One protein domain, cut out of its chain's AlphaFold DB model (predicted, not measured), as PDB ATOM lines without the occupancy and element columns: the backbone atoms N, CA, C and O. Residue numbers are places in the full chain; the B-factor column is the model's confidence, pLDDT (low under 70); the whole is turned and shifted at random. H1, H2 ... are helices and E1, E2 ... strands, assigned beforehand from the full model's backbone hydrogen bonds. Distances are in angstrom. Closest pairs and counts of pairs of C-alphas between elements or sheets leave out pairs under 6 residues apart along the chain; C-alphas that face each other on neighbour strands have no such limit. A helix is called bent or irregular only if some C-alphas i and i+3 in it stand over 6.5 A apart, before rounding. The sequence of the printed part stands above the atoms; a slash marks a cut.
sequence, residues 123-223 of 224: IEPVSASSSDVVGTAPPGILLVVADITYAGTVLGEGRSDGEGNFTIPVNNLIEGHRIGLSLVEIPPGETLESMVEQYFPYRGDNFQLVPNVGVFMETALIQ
ATOM      1  N   ILE A 123     119.026  76.476 114.501       98.00
ATOM      2  CA  ILE A 123     118.387  77.401 115.431       98.00
ATOM      3  C   ILE A 123     118.656  78.806 114.900       98.00
ATOM      4  O   ILE A 123     119.818  79.178 114.721       98.00
ATOM      5  N   GLU A 124     117.596  79.574 114.667       97.81
ATOM      6  CA  GLU A 124     117.732  80.990 114.322       97.81
ATOM      7  C   GLU A 124     118.336  81.772 115.498       97.81
ATOM      8  O   GLU A 124     118.217  81.340 116.647       97.81
ATOM      9  N   PRO A 125     118.958  82.941 115.272       97.19
ATOM     10  CA  PRO A 125     119.483  83.763 116.357       97.19
ATOM     11  C   PRO A 125     118.444  84.018 117.460       97.19
ATOM     12  O   PRO A 125     117.344  84.509 117.202       97.19
ATOM     13  N   VAL A 126     118.811  83.696 118.702       97.06
ATOM     14  CA  VAL A 126     117.940  83.813 119.880       97.06
ATOM     15  C   VAL A 126     118.450  84.933 120.781       97.06
ATOM     16  O   VAL A 126     119.633  84.948 121.116       97.06
ATOM     17  N   SER A 127     117.567  85.839 121.203       97.19
ATOM     18  CA  SER A 127     117.853  86.872 122.211       97.19
ATOM     19  C   SER A 127     117.350  86.429 123.586       97.19
ATOM     20  O   SER A 127     116.385  85.670 123.686       97.19
ATOM     21  N   ALA A 128     117.946  86.948 124.660       96.88
ATOM     22  CA  ALA A 128     117.472  86.737 126.029       96.88
ATOM     23  C   ALA A 128     116.033  87.247 126.264       96.88
ATOM     24  O   ALA A 128     115.366  86.820 127.204       96.88
ATOM     25  N   SER A 129     115.539  88.144 125.405       95.88
ATOM     26  CA  SER A 129     114.162  88.656 125.450       95.88
ATOM     27  C   SER A 129     113.130  87.776 124.730       95.88
ATOM     28  O   SER A 129     111.928  88.035 124.840       95.88
ATOM     29  N   SER A 130     113.570  86.749 123.997       96.88
ATOM     30  CA  SER A 130     112.681  85.858 123.250       96.88
ATOM     31  C   SER A 130     111.839  84.974 124.179       96.88
ATOM     32  O   SER A 130     112.317  84.467 125.189       96.88
ATOM     33  N   SER A 131     110.580  84.736 123.803       97.44
ATOM     34  CA  SER A 131     109.704  83.728 124.427       97.44
ATOM     35  C   SER A 131     109.736  82.378 123.717       97.44
ATOM     36  O   SER A 131     109.225  81.391 124.236       97.44
ATOM     37  N   ASP A 132     110.316  82.339 122.520       97.88
ATOM     38  CA  ASP A 132     110.275  81.191 121.629       97.88
ATOM     39  C   ASP A 132     111.640  80.982 120.980       97.88
ATOM     40  O   ASP A 132     112.351  81.937 120.654       97.88
ATOM     41  N   VAL A 133     111.982  79.717 120.753       98.12
ATOM     42  CA  VAL A 133     113.095  79.315 119.896       98.12
ATOM     43  C   VAL A 133     112.515  78.798 118.593       98.12
ATOM     44  O   VAL A 133     111.677  77.892 118.581       98.12
ATOM     45  N   VAL A 134     112.964  79.390 117.494       98.31
ATOM     46  CA  VAL A 134     112.517  79.063 116.141       98.31
ATOM     47  C   VAL A 134     113.676  78.519 115.327       98.31
ATOM     48  O   VAL A 134     114.842  78.824 115.587       98.31
ATOM     49  N   GLY A 135     113.354  77.696 114.342       98.12
ATOM     50  CA  GLY A 135     114.366  77.100 113.497       98.12
ATOM     51  C   GLY A 135     113.821  75.978 112.640       98.12
ATOM     52  O   GLY A 135     112.613  75.877 112.402       98.12
ATOM     53  N   THR A 136     114.739  75.137 112.179       97.88
ATOM     54  CA  THR A 136     114.423  74.008 111.310       97.88
ATOM     55  C   THR A 136     115.032  72.707 111.821       97.88
ATOM     56  O   THR A 136     116.027  72.699 112.544       97.88
ATOM     57  N   ALA A 137     114.378  71.597 111.506       96.06
ATOM     58  CA  ALA A 137     114.767  70.239 111.849       96.06
ATOM     59  C   ALA A 137     114.129  69.264 110.842       96.06
ATOM     60  O   ALA A 137     113.189  69.636 110.132       96.06
ATOM     61  N   PRO A 138     114.563  67.995 110.789       94.81
ATOM     62  CA  PRO A 138     113.823  66.965 110.074       94.81
ATOM     63  C   PRO A 138     112.330  66.950 110.480       94.81
ATOM     64  O   PRO A 138     112.028  67.172 111.658       94.81
ATOM     65  N   PRO A 139     111.387  66.713 109.547       94.62
ATOM     66  CA  PRO A 139     109.951  66.816 109.825       94.62
ATOM     67  C   PRO A 139     109.421  65.828 110.873       94.62
ATOM     68  O   PRO A 139     109.810  64.660 110.894       94.62
ATOM     69  N   GLY A 140     108.458  66.274 111.687       92.38
ATOM     70  CA  GLY A 140     107.698  65.421 112.611       92.38
ATOM     71  C   GLY A 140     108.461  64.920 113.844       92.38
ATOM     72  O   GLY A 140     108.011  63.974 114.498       92.38
ATOM     73  N   ILE A 141     109.586  65.536 114.198       91.56
ATOM     74  CA  ILE A 141     110.464  65.094 115.287       91.56
ATOM     75  C   ILE A 141     110.165  65.854 116.575       91.56
ATOM     76  O   ILE A 141     109.929  67.060 116.540       91.56
ATOM     77  N   LEU A 142     110.156  65.139 117.706       93.50
ATOM     78  CA  LEU A 142     110.019  65.729 119.038       93.50
ATOM     79  C   LEU A 142     111.376  66.244 119.531       93.50
ATOM     80  O   LEU A 142     112.364  65.504 119.559       93.50
ATOM     81  N   LEU A 143     111.399  67.511 119.922       95.25
ATOM     82  CA  LEU A 143     112.586  68.301 120.212       95.25
ATOM     83  C   LEU A 143     112.533  68.842 121.644       95.25
ATOM     84  O   LEU A 143     111.483  69.294 122.103       95.25
ATOM     85  N   VAL A 144     113.687  68.867 122.309       94.94
ATOM     86  CA  VAL A 144     113.912  69.586 123.572       94.94
ATOM     87  C   VAL A 144     114.932  70.684 123.339       94.94
ATOM     88  O   VAL A 144     116.008  70.434 122.788       94.94
ATOM     89  N   VAL A 145     114.606  71.882 123.820       96.38
ATOM     90  CA  VAL A 145     115.557  72.977 123.994       96.38
ATOM     91  C   VAL A 145     116.023  72.963 125.443       96.38
ATOM     92  O   VAL A 145     115.209  73.060 126.362       96.38
ATOM     93  N   ALA A 146     117.331  72.865 125.651       94.88
ATOM     94  CA  ALA A 146     117.941  72.888 126.976       94.88
ATOM     95  C   ALA A 146     119.030  73.960 127.069       94.88
ATOM     96  O   ALA A 146     119.739  74.196 126.095       94.88
ATOM     97  N   ASP A 147     119.199  74.575 128.238       94.81
ATOM     98  CA  ASP A 147     120.380  75.365 128.578       94.81
ATOM     99  C   ASP A 147     121.534  74.419 128.913       94.81
ATOM    100  O   ASP A 147     121.549  73.740 129.947       94.81
ATOM    101  N   ILE A 148     122.515  74.378 128.022       93.81
ATOM    102  CA  ILE A 148     123.638  73.448 128.095       93.81
ATOM    103  C   ILE A 148     124.867  74.068 128.753       93.81
ATOM    104  O   ILE A 148     125.903  73.421 128.826       93.81
ATOM    105  N   THR A 149     124.768  75.289 129.282       92.69
ATOM    106  CA  THR A 149     125.913  75.979 129.893       92.69
ATOM    107  C   THR A 149     126.444  75.232 131.121       92.69
ATOM    108  O   THR A 149     127.657  75.098 131.268       92.69
ATOM    109  N   TYR A 150     125.554  74.710 131.982       82.12
ATOM    110  CA  TYR A 150     125.958  74.134 133.277       82.12
ATOM    111  C   TYR A 150     125.382  72.761 133.646       82.12
ATOM    112  O   TYR A 150     125.908  72.158 134.577       82.12
ATOM    113  N   ALA A 151     124.347  72.246 132.974       78.19
ATOM    114  CA  ALA A 151     123.814  70.899 133.260       78.19
ATOM    115  C   ALA A 151     122.753  70.385 132.264       78.19
ATOM    116  O   ALA A 151     122.210  69.306 132.487       78.19
ATOM    117  N   GLY A 152     122.410  71.126 131.201       84.88
ATOM    118  CA  GLY A 152     121.342  70.715 130.282       84.88
ATOM    119  C   GLY A 152     119.932  70.928 130.850       84.88
ATOM    120  O   GLY A 152     119.067  70.077 130.663       84.88
ATOM    121  N   THR A 153     119.681  72.035 131.557       91.19
ATOM    122  CA  THR A 153     118.345  72.343 132.102       91.19
ATOM    123  C   THR A 153     117.340  72.512 130.965       91.19
ATOM    124  O   THR A 153     117.524  73.379 130.116       91.19
ATOM    125  N   VAL A 154     116.258  71.732 130.956       93.69
ATOM    126  CA  VAL A 154     115.208  71.841 129.931       93.69
ATOM    127  C   VAL A 154     114.488  73.188 130.045       93.69
ATOM    128  O   VAL A 154     114.008  73.557 131.116       93.69
ATOM    129  N   LEU A 155     114.405  73.907 128.926       95.62
ATOM    130  CA  LEU A 155     113.747  75.212 128.806       95.62
ATOM    131  C   LEU A 155     112.375  75.108 128.136       95.62
ATOM    132  O   LEU A 155     111.488  75.912 128.429       95.62
ATOM    133  N   GLY A 156     112.215  74.135 127.239       95.94
ATOM    134  CA  GLY A 156     110.984  73.904 126.497       95.94
ATOM    135  C   GLY A 156     111.055  72.663 125.615       95.94
ATOM    136  O   GLY A 156     112.135  72.147 125.316       95.94
ATOM    137  N   GLU A 157     109.884  72.207 125.185       96.31
ATOM    138  CA  GLU A 157     109.715  71.059 124.294       96.31
ATOM    139  C   GLU A 157     108.743  71.415 123.170       96.31
ATOM    140  O   GLU A 157     107.800  72.188 123.362       96.31
ATOM    141  N   GLY A 158     108.938  70.830 121.994       95.94
ATOM    142  CA  GLY A 158     107.997  70.974 120.891       95.94
ATOM    143  C   GLY A 158     108.313  70.040 119.738       95.94
ATOM    144  O   GLY A 158     109.190  69.188 119.832       95.94
ATOM    145  N   ARG A 159     107.561  70.163 118.646       95.69
ATOM    146  CA  ARG A 159     107.677  69.272 117.489       95.69
ATOM    147  C   ARG A 159     107.916  70.077 116.221       95.69
ATOM    148  O   ARG A 159     107.295  71.125 116.055       95.69
ATOM    149  N   SER A 160     108.772  69.576 115.334       96.19
ATOM    150  CA  SER A 160     108.840  70.103 113.971       96.19
ATOM    151  C   SER A 160     107.581  69.733 113.188       96.19
ATOM    152  O   SER A 160     107.001  68.654 113.364       96.19
ATOM    153  N   ASP A 161     107.134  70.646 112.334       97.19
ATOM    154  CA  ASP A 161     105.989  70.440 111.459       97.19
ATOM    155  C   ASP A 161     106.338  69.547 110.251       97.19
ATOM    156  O   ASP A 161     107.424  68.969 110.155       97.19
ATOM    157  N   GLY A 162     105.383  69.381 109.331       95.88
ATOM    158  CA  GLY A 162     105.575  68.573 108.122       95.88
ATOM    159  C   GLY A 162     106.557  69.170 107.108       95.88
ATOM    160  O   GLY A 162     106.995  68.457 106.208       95.88
ATOM    161  N   GLU A 163     106.901  70.449 107.248       96.44
ATOM    162  CA  GLU A 163     107.866  71.165 106.409       96.44
ATOM    163  C   GLU A 163     109.256  71.225 107.066       96.44
ATOM    164  O   GLU A 163     110.235  71.568 106.407       96.44
ATOM    165  N   GLY A 164     109.355  70.826 108.338       96.31
ATOM    166  CA  GLY A 164     110.585  70.841 109.118       96.31
ATOM    167  C   GLY A 164     110.804  72.133 109.900       96.31
ATOM    168  O   GLY A 164     111.863  72.294 110.494       96.31
ATOM    169  N   ASN A 165     109.835  73.048 109.950       98.19
ATOM    170  CA  ASN A 165     109.934  74.233 110.800       98.19
ATOM    171  C   ASN A 165     109.515  73.885 112.229       98.19
ATOM    172  O   ASN A 165     108.649  73.035 112.448       98.19
ATOM    173  N   PHE A 166     110.086  74.564 113.219       98.06
ATOM    174  CA  PHE A 166     109.617  74.473 114.599       98.06
ATOM    175  C   PHE A 166     109.515  75.849 115.257       98.06
ATOM    176  O   PHE A 166     110.192  76.813 114.893       98.06
ATOM    177  N   THR A 167     108.659  75.931 116.269       98.44
ATOM    178  CA  THR A 167     108.564  77.055 117.204       98.44
ATOM    179  C   THR A 167     108.310  76.456 118.577       98.44
ATOM    180  O   THR A 167     107.276  75.825 118.794       98.44
ATOM    181  N   ILE A 168     109.291  76.577 119.467       98.38
ATOM    182  CA  ILE A 168     109.268  75.962 120.792       98.38
ATOM    183  C   ILE A 168     109.180  77.080 121.828       98.38
ATOM    184  O   ILE A 168     110.123  77.868 121.918       98.38
ATOM    185  N   PRO A 169     108.095  77.151 122.618       98.19
ATOM    186  CA  PRO A 169     108.007  78.107 123.709       98.19
ATOM    187  C   PRO A 169     109.025  77.741 124.786       98.19
ATOM    188  O   PRO A 169     109.136  76.581 125.192       98.19
ATOM    189  N   VAL A 170     109.761  78.739 125.258       97.38
ATOM    190  CA  VAL A 170     110.824  78.586 126.252       97.38
ATOM    191  C   VAL A 170     110.680  79.619 127.356       97.38
ATOM    192  O   VAL A 170     110.024  80.646 127.209       97.38
ATOM    193  N   ASN A 171     111.322  79.349 128.486       93.62
ATOM    194  CA  ASN A 171     111.392  80.281 129.601       93.62
ATOM    195  C   ASN A 171     112.838  80.426 130.068       93.62
ATOM    196  O   ASN A 171     113.640  79.515 129.882       93.62
ATOM    197  N   ASN A 172     113.137  81.535 130.750       91.31
ATOM    198  CA  ASN A 172     114.421  81.765 131.422       91.31
ATOM    199  C   ASN A 172     115.639  81.725 130.481       91.31
ATOM    200  O   ASN A 172     116.661  81.131 130.819       91.31
ATOM    201  N   LEU A 173     115.545  82.361 129.311       95.88
ATOM    202  CA  LEU A 173     116.720  82.598 128.475       95.88
ATOM    203  C   LEU A 173     117.644  83.611 129.157       95.88
ATOM    204  O   LEU A 173     117.202  84.676 129.589       95.88
ATOM    205  N   ILE A 174     118.925  83.272 129.258       95.88
ATOM    206  CA  ILE A 174     119.940  84.103 129.907       95.88
ATOM    207  C   ILE A 174     120.972  84.500 128.853       95.88
ATOM    208  O   ILE A 174     121.499  83.651 128.138       95.88
ATOM    209  N   GLU A 175     121.261  85.795 128.746       97.25
ATOM    210  CA  GLU A 175     122.287  86.310 127.834       97.25
ATOM    211  C   GLU A 175     123.636  85.607 128.060       97.25
ATOM    212  O   GLU A 175     124.071  85.397 129.194       97.25
ATOM    213  N   GLY A 176     124.309  85.236 126.968       95.50
ATOM    214  CA  GLY A 176     125.616  84.581 127.012       95.50
ATOM    215  C   GLY A 176     125.572  83.094 127.370       95.50
ATOM    216  O   GLY A 176     126.597  82.421 127.253       95.50
ATOM    217  N   HIS A 177     124.411  82.553 127.751       95.38
ATOM    218  CA  HIS A 177     124.233  81.112 127.890       95.38
ATOM    219  C   HIS A 177     124.121  80.448 126.515       95.38
ATOM    220  O   HIS A 177     123.753  81.071 125.516       95.38
ATOM    221  N   ARG A 178     124.450  79.156 126.458       95.06
ATOM    222  CA  ARG A 178     124.282  78.336 125.259       95.06
ATOM    223  C   ARG A 178     123.088  77.418 125.434       95.06
ATOM    224  O   ARG A 178     122.964  76.745 126.452       95.06
ATOM    225  N   ILE A 179     122.260  77.343 124.402       96.12
ATOM    226  CA  ILE A 179     121.185  76.362 124.309       96.12
ATOM    227  C   ILE A 179     121.552  75.253 123.334       96.12
ATOM    228  O   ILE A 179     122.305  75.470 122.381       96.12
ATOM    229  N   GLY A 180     121.015  74.066 123.579       95.44
ATOM    230  CA  GLY A 180     121.143  72.895 122.726       95.44
ATOM    231  C   GLY A 180     119.776  72.357 122.331       95.44
ATOM    232  O   GLY A 180     118.854  72.329 123.148       95.44
ATOM    233  N   LEU A 181     119.667  71.912 121.081       95.50
ATOM    234  CA  LEU A 181     118.499  71.218 120.550       95.50
ATOM    235  C   LEU A 181     118.773  69.711 120.538       95.50
ATOM    236  O   LEU A 181     119.739  69.256 119.924       95.50
ATOM    237  N   SER A 182     117.940  68.938 121.230       92.81
ATOM    238  CA  SER A 182     118.092  67.485 121.394       92.81
ATOM    239  C   SER A 182     116.834  66.721 120.982       92.81
ATOM    240  O   SER A 182     115.760  67.304 120.823       92.81
ATOM    241  N   LEU A 183     116.991  65.408 120.804       91.50
ATOM    242  CA  LEU A 183     115.911  64.472 120.498       91.50
ATOM    243  C   LEU A 183     115.362  63.870 121.793       91.50
ATOM    244  O   LEU A 183     116.133  63.447 122.652       91.50
ATOM    245  N   VAL A 184     114.037  63.807 121.912       82.69
ATOM    246  CA  VAL A 184     113.353  63.352 123.142       82.69
ATOM    247  C   VAL A 184     112.733  61.973 122.976       82.69
ATOM    248  O   VAL A 184     112.680  61.180 123.913       82.69
ATOM    249  N   GLU A 185     112.223  61.691 121.781       72.94
ATOM    250  CA  GLU A 185     111.416  60.505 121.531       72.94
ATOM    251  C   GLU A 185     112.280  59.405 120.935       72.94
ATOM    252  O   GLU A 185     112.577  59.456 119.751       72.94
ATOM    253  N   ILE A 186     112.639  58.410 121.748       74.56
ATOM    254  CA  ILE A 186     113.179  57.138 121.262       74.56
ATOM    255  C   ILE A 186     111.994  56.236 120.912       74.56
ATOM    256  O   ILE A 186     111.260  55.844 121.829       74.56
ATOM    257  N   PRO A 187     111.762  55.905 119.624       74.12
ATOM    258  CA  PRO A 187     110.703  54.982 119.249       74.12
ATOM    259  C   PRO A 187     110.824  53.653 120.012       74.12
ATOM    260  O   PRO A 187     111.936  53.208 120.312       74.12
ATOM    261  N   PRO A 188     109.709  52.973 120.339       73.94
ATOM    262  CA  PRO A 188     109.766  51.707 121.059       73.94
ATOM    263  C   PRO A 188     110.611  50.676 120.299       73.94
ATOM    264  O   PRO A 188     110.261  50.283 119.188       73.94
ATOM    265  N   GLY A 189     111.697  50.210 120.918       82.00
ATOM    266  CA  GLY A 189     112.627  49.252 120.308       82.00
ATOM    267  C   GLY A 189     113.843  49.880 119.623       82.00
ATOM    268  O   GLY A 189     114.710  49.136 119.173       82.00
ATOM    269  N   GLU A 190     113.947  51.208 119.590       85.06
ATOM    270  CA  GLU A 190     115.163  51.916 119.185       85.06
ATOM    271  C   GLU A 190     116.009  52.315 120.402       85.06
ATOM    272  O   GLU A 190     115.563  52.274 121.552       85.06
ATOM    273  N   THR A 191     117.266  52.675 120.149       87.56
ATOM    274  CA  THR A 191     118.174  53.235 121.153       87.56
ATOM    275  C   THR A 191     118.453  54.695 120.830       87.56
ATOM    276  O   THR A 191     118.373  55.113 119.674       87.56
ATOM    277  N   LEU A 192     118.840  55.470 121.847       83.31
ATOM    278  CA  LEU A 192     119.312  56.839 121.635       83.31
ATOM    279  C   LEU A 192     120.472  56.872 120.631       83.31
ATOM    280  O   LEU A 192     120.504  57.739 119.772       83.31
ATOM    281  N   GLU A 193     121.392  55.910 120.710       86.12
ATOM    282  CA  GLU A 193     122.531  55.795 119.795       86.12
ATOM    283  C   GLU A 193     122.082  55.604 118.341       86.12
ATOM    284  O   GLU A 193     122.503  56.367 117.480       86.12
ATOM    285  N   SER A 194     121.143  54.686 118.082       88.06
ATOM    286  CA  SER A 194     120.588  54.461 116.739       88.06
ATOM    287  C   SER A 194     119.938  55.722 116.172       88.06
ATOM    288  O   SER A 194     120.132  56.063 115.005       88.06
ATOM    289  N   MET A 195     119.179  56.446 116.996       86.62
ATOM    290  CA  MET A 195     118.585  57.712 116.578       86.62
ATOM    291  C   MET A 195     119.643  58.770 116.292       86.62
ATOM    292  O   MET A 195     119.557  59.490 115.299       86.62
ATOM    293  N   VAL A 196     120.633  58.888 117.172       86.62
ATOM    294  CA  VAL A 196     121.715  59.850 117.013       86.62
ATOM    295  C   VAL A 196     122.459  59.568 115.721       86.62
ATOM    296  O   VAL A 196     122.632  60.499 114.951       86.62
ATOM    297  N   GLU A 197     122.816  58.319 115.429       89.19
ATOM    298  CA  GLU A 197     123.458  57.930 114.170       89.19
ATOM    299  C   GLU A 197     122.593  58.262 112.950       89.19
ATOM    300  O   GLU A 197     123.096  58.823 111.975       89.19
ATOM    301  N   GLN A 198     121.287  57.987 113.016       90.19
ATOM    302  CA  GLN A 198     120.343  58.310 111.946       90.19
ATOM    303  C   GLN A 198     120.263  59.818 111.674       90.19
ATOM    304  O   GLN A 198     120.207  60.240 110.518       90.19
ATOM    305  N   TYR A 199     120.244  60.637 112.727       90.94
ATOM    306  CA  TYR A 199     120.101  62.088 112.617       90.94
ATOM    307  C   TYR A 199     121.432  62.836 112.547       90.94
ATOM    308  O   TYR A 199     121.448  64.016 112.195       90.94
ATOM    309  N   PHE A 200     122.553  62.158 112.789       91.69
ATOM    310  CA  PHE A 200     123.883  62.751 112.761       91.69
ATOM    311  C   PHE A 200     124.180  63.448 111.429       91.69
ATOM    312  O   PHE A 200     124.656  64.582 111.462       91.69
ATOM    313  N   PRO A 201     123.861  62.893 110.242       92.94
ATOM    314  CA  PRO A 201     124.057  63.595 108.970       92.94
ATOM    315  C   PRO A 201     123.301  64.928 108.868       92.94
ATOM    316  O   PRO A 201     123.740  65.823 108.147       92.94
ATOM    317  N   TYR A 202     122.200  65.079 109.608       94.00
ATOM    318  CA  TYR A 202     121.341  66.265 109.607       94.00
ATOM    319  C   TYR A 202     121.723  67.301 110.666       94.00
ATOM    320  O   TYR A 202     121.100  68.361 110.706       94.00
ATOM    321  N   ARG A 203     122.719  67.022 111.515       93.88
ATOM    322  CA  ARG A 203     123.200  67.938 112.559       93.88
ATOM    323  C   ARG A 203     123.462  69.343 112.016       93.88
ATOM    324  O   ARG A 203     123.857  69.511 110.859       93.88
ATOM    325  N   GLY A 204     123.251  70.333 112.864       93.06
ATOM    326  CA  GLY A 204     123.490  71.736 112.580       93.06
ATOM    327  C   GLY A 204     124.967  72.104 112.586       93.06
ATOM    328  O   GLY A 204     125.828  71.271 112.868       93.06
ATOM    329  N   ASP A 205     125.281  73.342 112.229       91.19
ATOM    330  CA  ASP A 205     126.673  73.763 112.037       91.19
ATOM    331  C   ASP A 205     127.410  73.933 113.376       91.19
ATOM    332  O   ASP A 205     128.613  73.683 113.455       91.19
ATOM    333  N   ASN A 206     126.698  74.272 114.457       92.12
ATOM    334  CA  ASN A 206     127.293  74.439 115.785       92.12
ATOM    335  C   ASN A 206     127.149  73.189 116.667       92.12
ATOM    336  O   ASN A 206     127.330  73.277 117.884       92.12
ATOM    337  N   PHE A 207     126.868  72.015 116.091       89.12
ATOM    338  CA  PHE A 207     126.766  70.760 116.851       89.12
ATOM    339  C   PHE A 207     128.077  70.376 117.568       89.12
ATOM    340  O   PHE A 207     128.068  69.587 118.503       89.12
ATOM    341  N   GLN A 208     129.223  70.912 117.133       87.44
ATOM    342  CA  GLN A 208     130.524  70.655 117.766       87.44
ATOM    343  C   GLN A 208     130.769  71.539 118.989       87.44
ATOM    344  O   GLN A 208     131.649  71.249 119.795       87.44
ATOM    345  N   LEU A 209     129.995  72.614 119.152       87.25
ATOM    346  CA  LEU A 209     130.102  73.540 120.281       87.25
ATOM    347  C   LEU A 209     129.270  73.047 121.471       87.25
ATOM    348  O   LEU A 209     128.578  73.820 122.136       87.25
ATOM    349  N   VAL A 210     129.321  71.737 121.702       80.12
ATOM    350  CA  VAL A 210     128.540  71.028 122.706       80.12
ATOM    351  C   VAL A 210     129.427  70.765 123.927       80.12
ATOM    352  O   VAL A 210     130.490  70.160 123.796       80.12
ATOM    353  N   PRO A 211     129.024  71.209 125.127       71.44
ATOM    354  CA  PRO A 211     129.627  70.735 126.365       71.44
ATOM    355  C   PRO A 211     129.325  69.242 126.556       71.44
ATOM    356  O   PRO A 211     128.340  68.739 126.025       71.44
ATOM    357  N   ASN A 212     130.133  68.526 127.344       74.00
ATOM    358  CA  ASN A 212     130.051  67.062 127.539       74.00
ATOM    359  C   ASN A 212     128.793  66.573 128.312       74.00
ATOM    360  O   ASN A 212     128.873  65.634 129.101       74.00
ATOM    361  N   VAL A 213     127.635  67.218 128.136       77.12
ATOM    362  CA  VAL A 213     126.397  67.059 128.922       77.12
ATOM    363  C   VAL A 213     125.226  66.495 128.107       77.12
ATOM    364  O   VAL A 213     124.071  66.826 128.354       77.12
ATOM    365  N   GLY A 214     125.502  65.626 127.136       81.69
ATOM    366  CA  GLY A 214     124.475  64.930 126.355       81.69
ATOM    367  C   GLY A 214     124.736  64.983 124.857       81.69
ATOM    368  O   GLY A 214     125.817  65.370 124.417       81.69
ATOM    369  N   VAL A 215     123.734  64.575 124.076       87.81
ATOM    370  CA  VAL A 215     123.794  64.612 122.613       87.81
ATOM    371  C   VAL A 215     122.858  65.697 122.096       87.81
ATOM    372  O   VAL A 215     121.642  65.614 122.262       87.81
ATOM    373  N   PHE A 216     123.438  66.704 121.447       92.38
ATOM    374  CA  PHE A 216     122.708  67.821 120.857       92.38
ATOM    375  C   PHE A 216     122.997  67.887 119.362       92.38
ATOM    376  O   PHE A 216     124.139  67.737 118.929       92.38
ATOM    377  N   MET A 217     121.946  68.104 118.578       93.69
ATOM    378  CA  MET A 217     122.024  68.145 117.119       93.69
ATOM    379  C   MET A 217     122.397  69.531 116.605       93.69
ATOM    380  O   MET A 217     122.941  69.647 115.515       93.69
ATOM    381  N   GLU A 218     122.125  70.577 117.379       94.81
ATOM    382  CA  GLU A 218     122.490  71.963 117.090       94.81
ATOM    383  C   GLU A 218     122.629  72.720 118.413       94.81
ATOM    384  O   GLU A 218     122.005  72.356 119.417       94.81
ATOM    385  N   THR A 219     123.441  73.775 118.421       96.00
ATOM    386  CA  THR A 219     123.554  74.681 119.563       96.00
ATOM    387  C   THR A 219     123.534  76.140 119.127       96.00
ATOM    388  O   THR A 219     123.935  76.488 118.021       96.00
ATOM    389  N   ALA A 220     123.106  77.030 120.017       96.12
ATOM    390  CA  ALA A 220     123.109  78.465 119.758       96.12
ATOM    391  C   ALA A 220     123.503  79.244 121.013       96.12
ATOM    392  O   ALA A 220     123.150  78.864 122.130       96.12
ATOM    393  N   LEU A 221     124.250  80.332 120.824       96.50
ATOM    394  CA  LEU A 221     124.526  81.295 121.887       96.50
ATOM    395  C   LEU A 221     123.344  82.260 121.990       96.50
ATOM    396  O   LEU A 221     122.921  82.812 120.974       96.50
ATOM    397  N   ILE A 222     122.857  82.489 123.205       97.12
ATOM    398  CA  ILE A 222     121.837  83.499 123.466       97.12
ATOM    399  C   ILE A 222     122.491  84.878 123.383       97.12
ATOM    400  O   ILE A 222     123.443  85.189 124.105       97.12
ATOM    401  N   GLN A 223     121.974  85.691 122.471       96.75
ATOM    402  CA  GLN A 223     122.374  87.070 122.250       96.75
ATOM    403  C   GLN A 223     121.690  88.011 123.261       96.75
ATOM    404  O   GLN A 223     120.671  87.633 123.850       96.75
TER     405      GLN A 223
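AT A GLANCE: This is residues 123 to 223 of the 224 residues of an uncharacterized protein of Chloroflexi bacterium (UniProt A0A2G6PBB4). Two antiparallel sheets stand partly face to face as a small crossed sandwich, a strongly twisted sheet of four strands, E3, E2, E5 and E6, with the pair E1 and E4 over part of it. E4 comes close to E3 along one side of the sandwich, residues 126 to 127 pair briefly with E6 at the other, and the single helix H1 only grazes the larger sheet, far from the middle of the domain. The printed part has 101 residues with six named strands and one named helix, in the order E1, E2, E3, E4, E5, H1, E6; the class is mixed, helices and strands, with 46 residues, under half, in named elements. The whole is compact, with a radius of gyration of the C-alphas of 12.7 A and spans of 38 by 30 by 22 A.

HOW THE PARTS SIT: Begin near the first residue, where residues 126 to 127 make a short parallel pairing with residues 222 to 223 of E6, residues 218 to 223. Next look at E1, residues 132 to 136, and E4, residues 165 to 169: they are antiparallel neighbours at 162 degrees, with N 133 and O 168 at 2.9 A and N 166 and O 135 at 3.0 A, within hydrogen-bond range. E2, residues 142 to 147, and E3, residues 153 to 159, form a hairpin, antiparallel at 156 degrees, where N 143 lies 2.8 A from O 158. On the other side of E2 you find E5, residues 178 to 183, antiparallel at 156 degrees, with N 180 and O 146 at 2.8 A. E5 in turn neighbours E6, antiparallel at 151 degrees, with N 179 and O 220 at 2.9 A. This sheet runs E3, E2, E5, E6, with E3 and E6 as edge strands. With E1 and E4 it makes a sandwich, two sheets face to face: the facing parts are 8.7 A centre to centre, and the strands of the one stand at 47 degrees to those of the other. E3 and E4 have 11 pairs of C-alphas within 8 A, the closest being those of Gly 158 and Ile 168 at 5.1 A. E1 and E3 are near each other, while E1 and E6 are apart, and so are E4 and E6. H1, residues 192 to 202, is on the larger sheet but only grazes it. In H1, 5 of 7 O i to N i+4 pairs are within hydrogen-bond range.

IN THESE COORDINATES: Find C-alpha 132 at (110.275, 81.191, 121.629), where E1 begins; it ends at Thr 136. E2 then runs 17.1 A from Leu 142 to Asp 147, and E3, the longest strand by residues, runs 18.4 A from Thr 153 to Arg 159. E4 goes from Asn 165 to Pro 169, and E5 runs 16.9 A from Arg 178 to Leu 183. Find C-alpha 192 at (119.312, 56.839, 121.635): from there H1 runs 15.4 A to Tyr 202, and it is irregular, with C-alphas 198 and 201 7.1 A apart. E6 runs 16.0 A from Glu 218 to C-alpha 223 at (122.374, 87.070, 122.250).

THE WHOLE: The two C-alphas farthest apart are those of Ser 129 and Gly 189, 39.8 A. The printed part has no cut. Look at residues 203 to 217 for the long link, from H1 to E6; those from E1 to E2, E2 to E3 and E3 to E4 are tight. The mean pLDDT of the printed part is 91.9, and no printed residue is under 70.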